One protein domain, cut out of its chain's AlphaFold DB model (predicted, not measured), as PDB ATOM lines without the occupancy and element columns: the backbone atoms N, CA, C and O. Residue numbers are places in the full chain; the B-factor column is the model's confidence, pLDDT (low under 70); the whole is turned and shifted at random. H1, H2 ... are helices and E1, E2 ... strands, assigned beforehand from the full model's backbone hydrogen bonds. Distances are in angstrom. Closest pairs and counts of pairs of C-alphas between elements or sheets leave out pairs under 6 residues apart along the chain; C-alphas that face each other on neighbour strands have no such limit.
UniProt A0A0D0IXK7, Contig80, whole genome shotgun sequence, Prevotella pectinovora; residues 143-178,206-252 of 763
ATOM      1  N   ASP A 143     144.303 201.693 170.992       91.69
ATOM      2  CA  ASP A 143     145.035 201.121 169.865       91.69
ATOM      3  C   ASP A 143     146.549 201.172 170.073       91.69
ATOM      4  O   ASP A 143     147.304 200.848 169.164       91.69
ATOM      5  N   GLU A 144     147.023 201.548 171.262       93.31
ATOM      6  CA  GLU A 144     148.446 201.525 171.572       93.31
ATOM      7  C   GLU A 144     148.733 201.237 173.049       93.31
ATOM      8  O   GLU A 144     148.159 201.846 173.953       93.31
ATOM      9  N   ALA A 145     149.662 200.311 173.283       94.31
ATOM     10  CA  ALA A 145     150.291 200.113 174.579       94.31
ATOM     11  C   ALA A 145     151.403 201.154 174.734       94.31
ATOM     12  O   ALA A 145     152.382 201.094 173.991       94.31
ATOM     13  N   TYR A 146     151.258 202.101 175.662       95.38
ATOM     14  CA  TYR A 146     152.173 203.234 175.801       95.38
ATOM     15  C   TYR A 146     152.952 203.191 177.124       95.38
ATOM     16  O   TYR A 146     152.386 203.374 178.197       95.38
ATOM     17  N   TYR A 147     154.265 202.982 177.053       95.75
ATOM     18  CA  TYR A 147     155.210 202.932 178.178       95.75
ATOM     19  C   TYR A 147     156.026 204.231 178.344       95.75
ATOM     20  O   TYR A 147     157.047 204.239 179.041       95.75
ATOM     21  N   GLY A 148     155.621 205.316 177.677       94.19
ATOM     22  CA  GLY A 148     156.330 206.598 177.650       94.19
ATOM     23  C   GLY A 148     157.014 206.888 176.310       94.19
ATOM     24  O   GLY A 148     157.059 206.041 175.417       94.19
ATOM     25  N   LEU A 149     157.550 208.103 176.179       92.69
ATOM     26  CA  LEU A 149     158.105 208.619 174.925       92.69
ATOM     27  C   LEU A 149     159.228 207.739 174.357       92.69
ATOM     28  O   LEU A 149     160.209 207.454 175.045       92.69
ATOM     29  N   ALA A 150     159.105 207.380 173.075       89.00
ATOM     30  CA  ALA A 150     160.088 206.634 172.291       89.00
ATOM     31  C   ALA A 150     160.513 205.294 172.925       89.00
ATOM     32  O   ALA A 150     161.614 204.793 172.672       89.00
ATOM     33  N   ASN A 151     159.651 204.707 173.760       94.31
ATOM     34  CA  ASN A 151     159.927 203.444 174.424       94.31
ATOM     35  C   ASN A 151     159.788 202.285 173.428       94.31
ATOM     36  O   ASN A 151     158.759 202.128 172.778       94.31
ATOM     37  N   GLU A 152     160.806 201.429 173.342       94.00
ATOM     38  CA  GLU A 152     160.825 200.271 172.435       94.00
ATOM     39  C   GLU A 152     159.693 199.263 172.685       94.00
ATOM     40  O   GLU A 152     159.367 198.478 171.799       94.00
ATOM     41  N   LYS A 153     159.081 199.290 173.876       93.19
ATOM     42  CA  LYS A 153     157.926 198.454 174.225       93.19
ATOM     43  C   LYS A 153     156.594 199.021 173.735       93.19
ATOM     44  O   LYS A 153     155.591 198.314 173.829       93.19
ATOM     45  N   ASN A 154     156.561 200.267 173.250       94.38
ATOM     46  CA  ASN A 154     155.343 200.845 172.688       94.38
ATOM     47  C   ASN A 154     154.887 200.010 171.498       94.38
ATOM     48  O   ASN A 154     155.696 199.665 170.636       94.38
ATOM     49  N   LYS A 155     153.594 199.688 171.449       92.12
ATOM     50  CA  LYS A 155     153.037 198.810 170.417       92.12
ATOM     51  C   LYS A 155     151.699 199.336 169.929       92.12
ATOM     52  O   LYS A 155     150.737 199.354 170.692       92.12
ATOM     53  N   TYR A 156     151.645 199.704 168.653       91.69
ATOM     54  CA  TYR A 156     150.423 200.111 167.967       91.69
ATOM     55  C   TYR A 156     149.681 198.885 167.411       91.69
ATOM     56  O   TYR A 156     150.269 198.031 166.748       91.69
ATOM     57  N   VAL A 157     148.384 198.796 167.689       88.06
ATOM     58  CA  VAL A 157     147.477 197.728 167.265       88.06
ATOM     59  C   VAL A 157     146.240 198.386 166.640       88.06
ATOM     60  O   VAL A 157     145.316 198.743 167.366       88.06
ATOM     61  N   PRO A 158     146.183 198.545 165.299       82.12
ATOM     62  CA  PRO A 158     145.119 199.298 164.620       82.12
ATOM     63  C   PRO A 158     143.688 198.839 164.931       82.12
ATOM     64  O   PRO A 158     142.761 199.642 164.885       82.12
ATOM     65  N   ALA A 159     143.503 197.548 165.216       75.25
ATOM     66  CA  ALA A 159     142.203 196.964 165.549       75.25
ATOM     67  C   ALA A 159     141.762 197.240 167.002       75.25
ATOM     68  O   ALA A 159     140.609 196.992 167.348       75.25
ATOM     69  N   GLY A 160     142.660 197.764 167.839       82.38
ATOM     70  CA  GLY A 160     142.457 197.938 169.270       82.38
ATOM     71  C   GLY A 160     143.000 196.786 170.120       82.38
ATOM     72  O   GLY A 160     143.200 195.670 169.644       82.38
ATOM     73  N   LEU A 161     143.235 197.090 171.394       82.19
ATOM     74  CA  LEU A 161     143.600 196.178 172.471       82.19
ATOM     75  C   LEU A 161     142.351 195.758 173.250       82.19
ATOM     76  O   LEU A 161     141.420 196.543 173.451       82.19
ATOM     77  N   SER A 162     142.354 194.523 173.731       74.31
ATOM     78  CA  SER A 162     141.310 193.979 174.593       74.31
ATOM     79  C   SER A 162     141.398 194.459 176.033       74.31
ATOM     80  O   SER A 162     142.462 194.862 176.485       74.31
ATOM     81  N   LEU A 163     140.307 194.328 176.800       74.75
ATOM     82  CA  LEU A 163     140.325 194.634 178.239       74.75
ATOM     83  C   LEU A 163     141.384 193.821 178.994       74.75
ATOM     84  O   LEU A 163     142.084 194.377 179.827       74.75
ATOM     85  N   GLN A 164     141.549 192.536 178.668       75.69
ATOM     86  CA  GLN A 164     142.562 191.695 179.307       75.69
ATOM     87  C   GLN A 164     143.985 192.136 178.939       75.69
ATOM     88  O   GLN A 164     144.846 192.189 179.812       75.69
ATOM     89  N   GLU A 165     144.237 192.464 177.668       83.62
ATOM     90  CA  GLU A 165     145.533 193.003 177.243       83.62
ATOM     91  C   GLU A 165     145.797 194.350 177.913       83.62
ATOM     92  O   GLU A 165     146.903 194.576 178.381       83.62
ATOM     93  N   ILE A 166     144.792 195.223 178.015       85.12
ATOM     94  CA  ILE A 166     144.904 196.507 178.712       85.12
ATOM     95  C   ILE A 166     145.251 196.277 180.185       85.12
ATOM     96  O   ILE A 166     146.242 196.827 180.647       85.12
ATOM     97  N   GLU A 167     144.509 195.429 180.902       86.62
ATOM     98  CA  GLU A 167     144.774 195.110 182.313       86.62
ATOM     99  C   GLU A 167     146.182 194.525 182.516       86.62
ATOM    100  O   GLU A 167     146.900 194.910 183.443       86.62
ATOM    101  N   GLU A 168     146.615 193.620 181.632       88.31
ATOM    102  CA  GLU A 168     147.961 193.046 181.670       88.31
ATOM    103  C   GLU A 168     149.032 194.116 181.411       88.31
ATOM    104  O   GLU A 168     150.023 194.200 182.141       88.31
ATOM    105  N   LEU A 169     148.844 194.966 180.406       88.94
ATOM    106  CA  LEU A 169     149.773 196.039 180.060       88.94
ATOM    107  C   LEU A 169     149.861 197.091 181.174       88.94
ATOM    108  O   LEU A 169     150.968 197.486 181.548       88.94
ATOM    109  N   GLU A 170     148.728 197.485 181.751       89.31
ATOM    110  CA  GLU A 170     148.644 198.411 182.884       89.31
ATOM    111  C   GLU A 170     149.322 197.837 184.130       89.31
ATOM    112  O   GLU A 170     150.088 198.538 184.794       89.31
ATOM    113  N   SER A 171     149.160 196.534 184.399       91.19
ATOM    114  CA  SER A 171     149.889 195.856 185.482       91.19
ATOM    115  C   SER A 171     151.412 195.877 185.288       91.19
ATOM    116  O   SER A 171     152.172 195.836 186.256       91.19
ATOM    117  N   ASN A 172     151.856 196.006 184.034       92.00
ATOM    118  CA  ASN A 172     153.255 196.119 183.635       92.00
ATOM    119  C   ASN A 172     153.724 197.578 183.454       92.00
ATOM    120  O   ASN A 172     154.853 197.802 183.009       92.00
ATOM    121  N   GLY A 173     152.894 198.564 183.809       90.88
ATOM    122  CA  GLY A 173     153.238 199.989 183.804       90.88
ATOM    123  C   GLY A 173     153.026 200.723 182.476       90.88
ATOM    124  O   GLY A 173     153.543 201.829 182.333       90.88
ATOM    125  N   ALA A 174     152.305 200.140 181.514       93.69
ATOM    126  CA  ALA A 174     151.829 200.872 180.338       93.69
ATOM    127  C   ALA A 174     150.521 201.624 180.621       93.69
ATOM    128  O   ALA A 174     149.805 201.342 181.577       93.69
ATOM    129  N   ILE A 175     150.203 202.568 179.742       92.94
ATOM    130  CA  ILE A 175     148.921 203.262 179.654       92.94
ATOM    131  C   ILE A 175     148.278 202.873 178.323       92.94
ATOM    132  O   ILE A 175     148.946 202.855 177.286       92.94
ATOM    133  N   GLY A 176     146.977 202.583 178.331       91.88
ATOM    134  CA  GLY A 176     146.209 202.424 177.101       91.88
ATOM    135  C   GLY A 176     146.036 203.764 176.381       91.88
ATOM    136  O   GLY A 176     145.294 204.628 176.850       91.88
ATOM    137  N   LYS A 177     146.694 203.936 175.231       93.75
ATOM    138  CA  LYS A 177     146.606 205.142 174.400       93.75
ATOM    139  C   LYS A 177     145.557 204.970 173.293       93.75
ATOM    140  O   LYS A 177     145.465 203.915 172.670       93.75
ATOM    141  N   ARG A 178     144.760 206.018 173.056       93.75
ATOM    142  CA  ARG A 178     143.767 206.119 171.970       93.75
ATOM    143  C   ARG A 178     144.248 207.120 170.930       93.75
ATOM    144  O   ARG A 178     144.085 208.327 171.112       93.75
ATOM    145  N   GLY A 206     153.274 221.812 162.262       62.78
ATOM    146  CA  GLY A 206     152.704 223.055 161.715       62.78
ATOM    147  C   GLY A 206     151.543 223.672 162.505       62.78
ATOM    148  O   GLY A 206     151.170 224.801 162.213       62.78
ATOM    149  N   TYR A 207     151.033 223.021 163.560       63.09
ATOM    150  CA  TYR A 207     149.976 223.568 164.441       63.09
ATOM    151  C   TYR A 207     150.428 224.693 165.398       63.09
ATOM    152  O   TYR A 207     149.675 225.134 166.268       63.09
ATOM    153  N   GLY A 208     151.653 225.187 165.215       58.62
ATOM    154  CA  GLY A 208     152.265 226.224 166.036       58.62
ATOM    155  C   GLY A 208     152.902 225.690 167.318       58.62
ATOM    156  O   GLY A 208     152.562 224.630 167.846       58.62
ATOM    157  N   SER A 209     153.832 226.478 167.856       61.56
ATOM    158  CA  SER A 209     154.572 226.165 169.082       61.56
ATOM    159  C   SER A 209     153.697 226.108 170.335       61.56
ATOM    160  O   SER A 209     154.149 225.606 171.348       61.56
ATOM    161  N   PHE A 210     152.455 226.603 170.322       65.12
ATOM    162  CA  PHE A 210     151.594 226.473 171.504       65.12
ATOM    163  C   PHE A 210     151.175 225.020 171.732       65.12
ATOM    164  O   PHE A 210     151.235 224.539 172.855       65.12
ATOM    165  N   VAL A 211     150.807 224.312 170.662       66.69
ATOM    166  CA  VAL A 211     150.414 222.897 170.713       66.69
ATOM    167  C   VAL A 211     151.636 221.987 170.920       66.69
ATOM    168  O   VAL A 211     151.516 220.924 171.524       66.69
ATOM    169  N   GLN A 212     152.816 222.421 170.457       65.38
ATOM    170  CA  GLN A 212     154.094 221.700 170.553       65.38
ATOM    171  C   GLN A 212     155.217 222.635 171.068       65.38
ATOM    172  O   GLN A 212     156.068 223.083 170.292       65.38
ATOM    173  N   PRO A 213     155.220 223.003 172.363       56.91
ATOM    174  CA  PRO A 213     156.110 224.034 172.891       56.91
ATOM    175  C   PRO A 213     157.576 223.618 172.956       56.91
ATOM    176  O   PRO A 213     157.949 222.695 173.669       56.91
ATOM    177  N   GLY A 214     158.426 224.383 172.262       50.62
ATOM    178  CA  GLY A 214     159.850 224.527 172.582       50.62
ATOM    179  C   GLY A 214     160.768 223.356 172.235       50.62
ATOM    180  O   GLY A 214     161.948 223.421 172.567       50.62
ATOM    181  N   VAL A 215     160.272 222.316 171.565       52.72
ATOM    182  CA  VAL A 215     161.067 221.110 171.293       52.72
ATOM    183  C   VAL A 215     161.689 221.074 169.887       52.72
ATOM    184  O   VAL A 215     162.662 220.362 169.680       52.72
ATOM    185  N   GLY A 216     161.248 221.925 168.954       58.84
ATOM    186  CA  GLY A 216     161.676 221.872 167.549       58.84
ATOM    187  C   GLY A 216     160.954 220.767 166.770       58.84
ATOM    188  O   GLY A 216     160.336 219.881 167.362       58.84
ATOM    189  N   ASP A 217     160.990 220.833 165.438       63.75
ATOM    190  CA  ASP A 217     160.324 219.836 164.594       63.75
ATOM    191  C   ASP A 217     160.845 218.421 164.912       63.75
ATOM    192  O   ASP A 217     162.056 218.206 165.003       63.75
ATOM    193  N   ASN A 218     159.933 217.447 165.032       72.19
ATOM    194  CA  ASN A 218     160.241 216.019 165.223       72.19
ATOM    195  C   ASN A 218     160.906 215.645 166.571       72.19
ATOM    196  O   ASN A 218     161.560 214.603 166.668       72.19
ATOM    197  N   VAL A 219     160.747 216.460 167.617       80.62
ATOM    198  CA  VAL A 219     161.221 216.119 168.967       80.62
ATOM    199  C   VAL A 219     160.062 215.619 169.834       80.62
ATOM    200  O   VAL A 219     159.057 216.322 169.937       80.62
ATOM    201  N   PRO A 220     160.181 214.427 170.458       86.38
ATOM    202  CA  PRO A 220     159.119 213.860 171.273       86.38
ATOM    203  C   PRO A 220     158.624 214.801 172.373       86.38
ATOM    204  O   PRO A 220     159.403 215.497 173.024       86.38
ATOM    205  N   TYR A 221     157.314 214.793 172.578       85.75
ATOM    206  CA  TYR A 221     156.588 215.680 173.468       85.75
ATOM    207  C   TYR A 221     155.461 214.914 174.156       85.75
ATOM    208  O   TYR A 221     154.667 214.249 173.497       85.75
ATOM    209  N   GLU A 222     155.350 215.055 175.472       89.06
ATOM    210  CA  GLU A 222     154.255 214.504 176.268       89.06
ATOM    211  C   GLU A 222     153.716 215.579 177.212       89.06
ATOM    212  O   GLU A 222     154.470 216.400 177.743       89.06
ATOM    213  N   ASN A 223     152.406 215.561 177.435       87.12
ATOM    214  CA  ASN A 223     151.756 216.281 178.522       87.12
ATOM    215  C   ASN A 223     150.678 215.406 179.180       87.12
ATOM    216  O   ASN A 223     150.521 214.228 178.872       87.12
ATOM    217  N   LYS A 224     149.887 215.997 180.080       86.56
ATOM    218  CA  LYS A 224     148.842 215.285 180.832       86.56
ATOM    219  C   LYS A 224     147.699 214.695 179.984       86.56
ATOM    220  O   LYS A 224     146.891 213.951 180.546       86.56
ATOM    221  N   CYS A 225     147.588 215.044 178.701       89.38
ATOM    222  CA  CYS A 225     146.497 214.646 177.806       89.38
ATOM    223  C   CYS A 225     146.962 213.832 176.587       89.38
ATOM    224  O   CYS A 225     146.269 212.877 176.236       89.38
ATOM    225  N   TRP A 226     148.095 214.158 175.953       91.12
ATOM    226  CA  TRP A 226     148.592 213.437 174.770       91.12
ATOM    227  C   TRP A 226     150.114 213.302 174.724       91.12
ATOM    228  O   TRP A 226     150.844 213.996 175.433       91.12
ATOM    229  N   ALA A 227     150.571 212.417 173.838       90.75
ATOM    230  CA  ALA A 227     151.978 212.200 173.529       90.75
ATOM    231  C   ALA A 227     152.211 212.136 172.015       90.75
ATOM    232  O   ALA A 227     151.453 211.478 171.296       90.75
ATOM    233  N   CYS A 228     153.287 212.781 171.571       89.19
ATOM    234  CA  CYS A 228     153.822 212.745 170.218       89.19
ATOM    235  C   CYS A 228     155.286 212.287 170.272       89.19
ATOM    236  O   CYS A 228     156.109 212.892 170.947       89.19
ATOM    237  N   GLU A 229     155.626 211.228 169.559       89.94
ATOM    238  CA  GLU A 229     156.939 210.589 169.463       89.94
ATOM    239  C   GLU A 229     157.570 210.750 168.066       89.94
ATOM    240  O   GLU A 229     158.777 210.566 167.890       89.94
ATOM    241  N   TYR A 230     156.762 211.115 167.070       87.75
ATOM    242  CA  TYR A 230     157.125 211.354 165.678       87.75
ATOM    243  C   TYR A 230     157.972 210.212 165.086       87.75
ATOM    244  O   TYR A 230     157.641 209.031 165.244       87.75
ATOM    245  N   GLY A 231     159.086 210.546 164.421       87.75
ATOM    246  CA  GLY A 231     160.014 209.576 163.838       87.75
ATOM    247  C   GLY A 231     160.764 208.712 164.855       87.75
ATOM    248  O   GLY A 231     161.496 207.816 164.449       87.75
ATOM    249  N   GLN A 232     160.605 208.958 166.161       90.00
ATOM    250  CA  GLN A 232     161.227 208.153 167.216       90.00
ATOM    251  C   GLN A 232     160.306 207.050 167.754       90.00
ATOM    252  O   GLN A 232     160.788 206.165 168.466       90.00
ATOM    253  N   SER A 233     159.015 207.072 167.397       91.00
ATOM    254  CA  SER A 233     158.057 206.036 167.798       91.00
ATOM    255  C   SER A 233     158.476 204.648 167.302       91.00
ATOM    256  O   SER A 233     159.089 204.503 166.241       91.00
ATOM    257  N   THR A 234     158.103 203.597 168.036       92.50
ATOM    258  CA  THR A 234     158.291 202.208 167.576       92.50
ATOM    259  C   THR A 234     157.580 201.970 166.245       92.50
ATOM    260  O   THR A 234     158.174 201.417 165.322       92.50
ATOM    261  N   TYR A 235     156.367 202.507 166.085       91.31
ATOM    262  CA  TYR A 235     155.634 202.441 164.822       91.31
ATOM    263  C   TYR A 235     156.385 203.101 163.656       91.31
ATOM    264  O   TYR A 235     156.334 202.586 162.544       91.31
ATOM    265  N   ALA A 236     157.108 204.209 163.873       90.75
ATOM    266  CA  ALA A 236     157.919 204.808 162.811       90.75
ATOM    267  C   ALA A 236     158.951 203.813 162.260       90.75
ATOM    268  O   ALA A 236     159.085 203.687 161.045       90.75
ATOM    269  N   LYS A 237     159.625 203.076 163.152       90.94
ATOM    270  CA  LYS A 237     160.643 202.069 162.806       90.94
ATOM    271  C   LYS A 237     160.044 200.841 162.117       90.94
ATOM    272  O   LYS A 237     160.708 200.212 161.303       90.94
ATOM    273  N   GLU A 238     158.806 200.487 162.455       89.94
ATOM    274  CA  GLU A 238     158.086 199.367 161.836       89.94
ATOM    275  C   GLU A 238     157.523 199.734 160.461       89.94
ATOM    276  O   GLU A 238     157.608 198.956 159.512       89.94
ATOM    277  N   ALA A 239     156.925 200.921 160.347       87.25
ATOM    278  CA  ALA A 239     156.177 201.316 159.167       87.25
ATOM    279  C   ALA A 239     157.058 201.938 158.080       87.25
ATOM    280  O   ALA A 239     156.677 201.891 156.909       87.25
ATOM    281  N   TYR A 240     158.197 202.548 158.421       87.50
ATOM    282  CA  TYR A 240     159.046 203.296 157.489       87.50
ATOM    283  C   TYR A 240     160.466 202.726 157.436       87.50
ATOM    284  O   TYR A 240     161.001 202.251 158.431       87.50
ATOM    285  N   THR A 241     161.094 202.800 156.264       89.12
ATOM    286  CA  THR A 241     162.512 202.449 156.109       89.12
ATOM    287  C   THR A 241     163.406 203.512 156.742       89.12
ATOM    288  O   THR A 241     163.074 204.700 156.695       89.12
ATOM    289  N   ASP A 242     164.574 203.111 157.249       85.81
ATOM    290  CA  ASP A 242     165.572 204.038 157.795       85.81
ATOM    291  C   ASP A 242     165.876 205.187 156.815       85.81
ATOM    292  O   ASP A 242     166.252 204.965 155.662       85.81
ATOM    293  N   GLY A 243     165.715 206.427 157.284       81.81
ATOM    294  CA  GLY A 243     165.943 207.640 156.493       81.81
ATOM    295  C   GLY A 243     164.750 208.137 155.664       81.81
ATOM    296  O   GLY A 243     164.900 209.136 154.964       81.81
ATOM    297  N   ASP A 244     163.574 207.501 155.739       84.44
ATOM    298  CA  ASP A 244     162.352 208.013 155.099       84.44
ATOM    299  C   ASP A 244     161.913 209.344 155.741       84.44
ATOM    300  O   ASP A 244     161.626 209.415 156.940       84.44
ATOM    301  N   GLU A 245     161.825 210.404 154.933       81.19
ATOM    302  CA  GLU A 245     161.426 211.749 155.371       81.19
ATOM    303  C   GLU A 245     160.006 211.796 155.959       81.19
ATOM    304  O   GLU A 245     159.712 212.677 156.768       81.19
ATOM    305  N   ASN A 246     159.125 210.860 155.593       80.94
ATOM    306  CA  ASN A 246     157.756 210.795 156.108       80.94
ATOM    307  C   ASN A 246     157.671 210.184 157.511       80.94
ATOM    308  O   ASN A 246     156.657 210.370 158.185       80.94
ATOM    309  N   SER A 247     158.728 209.518 157.995       85.25
ATOM    310  CA  SER A 247     158.765 208.952 159.353       85.25
ATOM    311  C   SER A 247     158.515 210.010 160.436       85.25
ATOM    312  O   SER A 247     157.916 209.715 161.466       85.25
ATOM    313  N   ARG A 248     158.854 211.279 160.176       83.50
ATOM    314  CA  ARG A 248     158.572 212.412 161.077       83.50
ATOM    315  C   ARG A 248     157.081 212.686 161.320       83.50
ATOM    316  O   ARG A 248     156.745 213.457 162.213       83.50
ATOM    317  N   TYR A 249     156.199 212.078 160.526       84.12
ATOM    318  CA  TYR A 249     154.742 212.140 160.665       84.12
ATOM    319  C   TYR A 249     154.138 210.815 161.132       84.12
ATOM    320  O   TYR A 249     152.924 210.658 161.081       84.12
ATOM    321  N   ALA A 250     154.949 209.852 161.577       87.25
ATOM    322  CA  ALA A 250     154.489 208.503 161.895       87.25
ATOM    323  C   ALA A 250     153.413 208.440 162.994       87.25
ATOM    324  O   ALA A 250     152.657 207.467 163.047       87.25
ATOM    325  N   ASP A 251     153.307 209.457 163.851       88.50
ATOM    326  CA  ASP A 251     152.217 209.545 164.826       88.50
ATOM    327  C   ASP A 251     150.867 209.840 164.208       88.50
ATOM    328  O   ASP A 251     149.862 209.463 164.805       88.50
ATOM    329  N   ILE A 252     150.831 210.447 163.022       88.06
ATOM    330  CA  ILE A 252     149.614 210.509 162.228       88.06
ATOM    331  C   ILE A 252     149.339 209.101 161.717       88.06
ATOM    332  O   ILE A 252     149.805 208.688 160.651       88.06
TER     333      ILE A 252
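Overview. This is residues 143 to 178 and 206 to 252 of the 763 residues of an uncharacterized protein of Prevotella pectinovora (UniProt A0A0D0IXK7). This is a domain of little regular structure, mostly loop, in two lobes: H1 packs on the small antiparallel sheet E1-E2 in one; short helices H2 and H3 and the looping residues 206 to 233 make the other. Of 83 printed residues, 26 are in named elements, mixed, in the order E1, H1, E2, H2, H3. The whole is compact, radius of gyration of the C-alphas 13.4 A, spanning 37 by 30 by 19 A.

Along the chain. Find C-alpha 144 at (148.446, 201.525, 171.572), where E1, residues 144 to 146, begins. Next come H1, 163 to 171, 12.1 A long; E2, 175 to 177; H2, 234 to 239; and H3, 245 to 249, ending at (154.742, 212.140, 160.665).

Arrangement. E1 and E2 are antiparallel at 141 degrees; look for N 175 and O 146, 2.8 A apart. The closest C-alphas of H1 and E2 are Ile 166 and Gly 176, 6.3 A. H2 and H3 only just touch, with 3 pairs of C-alphas within 8 A, closest Ala 236 and Ser 247, 5.5 A. H1 and H2 have every O i to N i+4 pair within hydrogen-bond range; H3 has 0 of 1, and 1 of 2 O i to N i+3.

Size, cuts and confidence. Residues 179 to 205 are cut out, leaving 21.7 A between C-alphas 178 and 206. The link E1 to H1 is long. Residues 206 to 217 have pLDDT under 70.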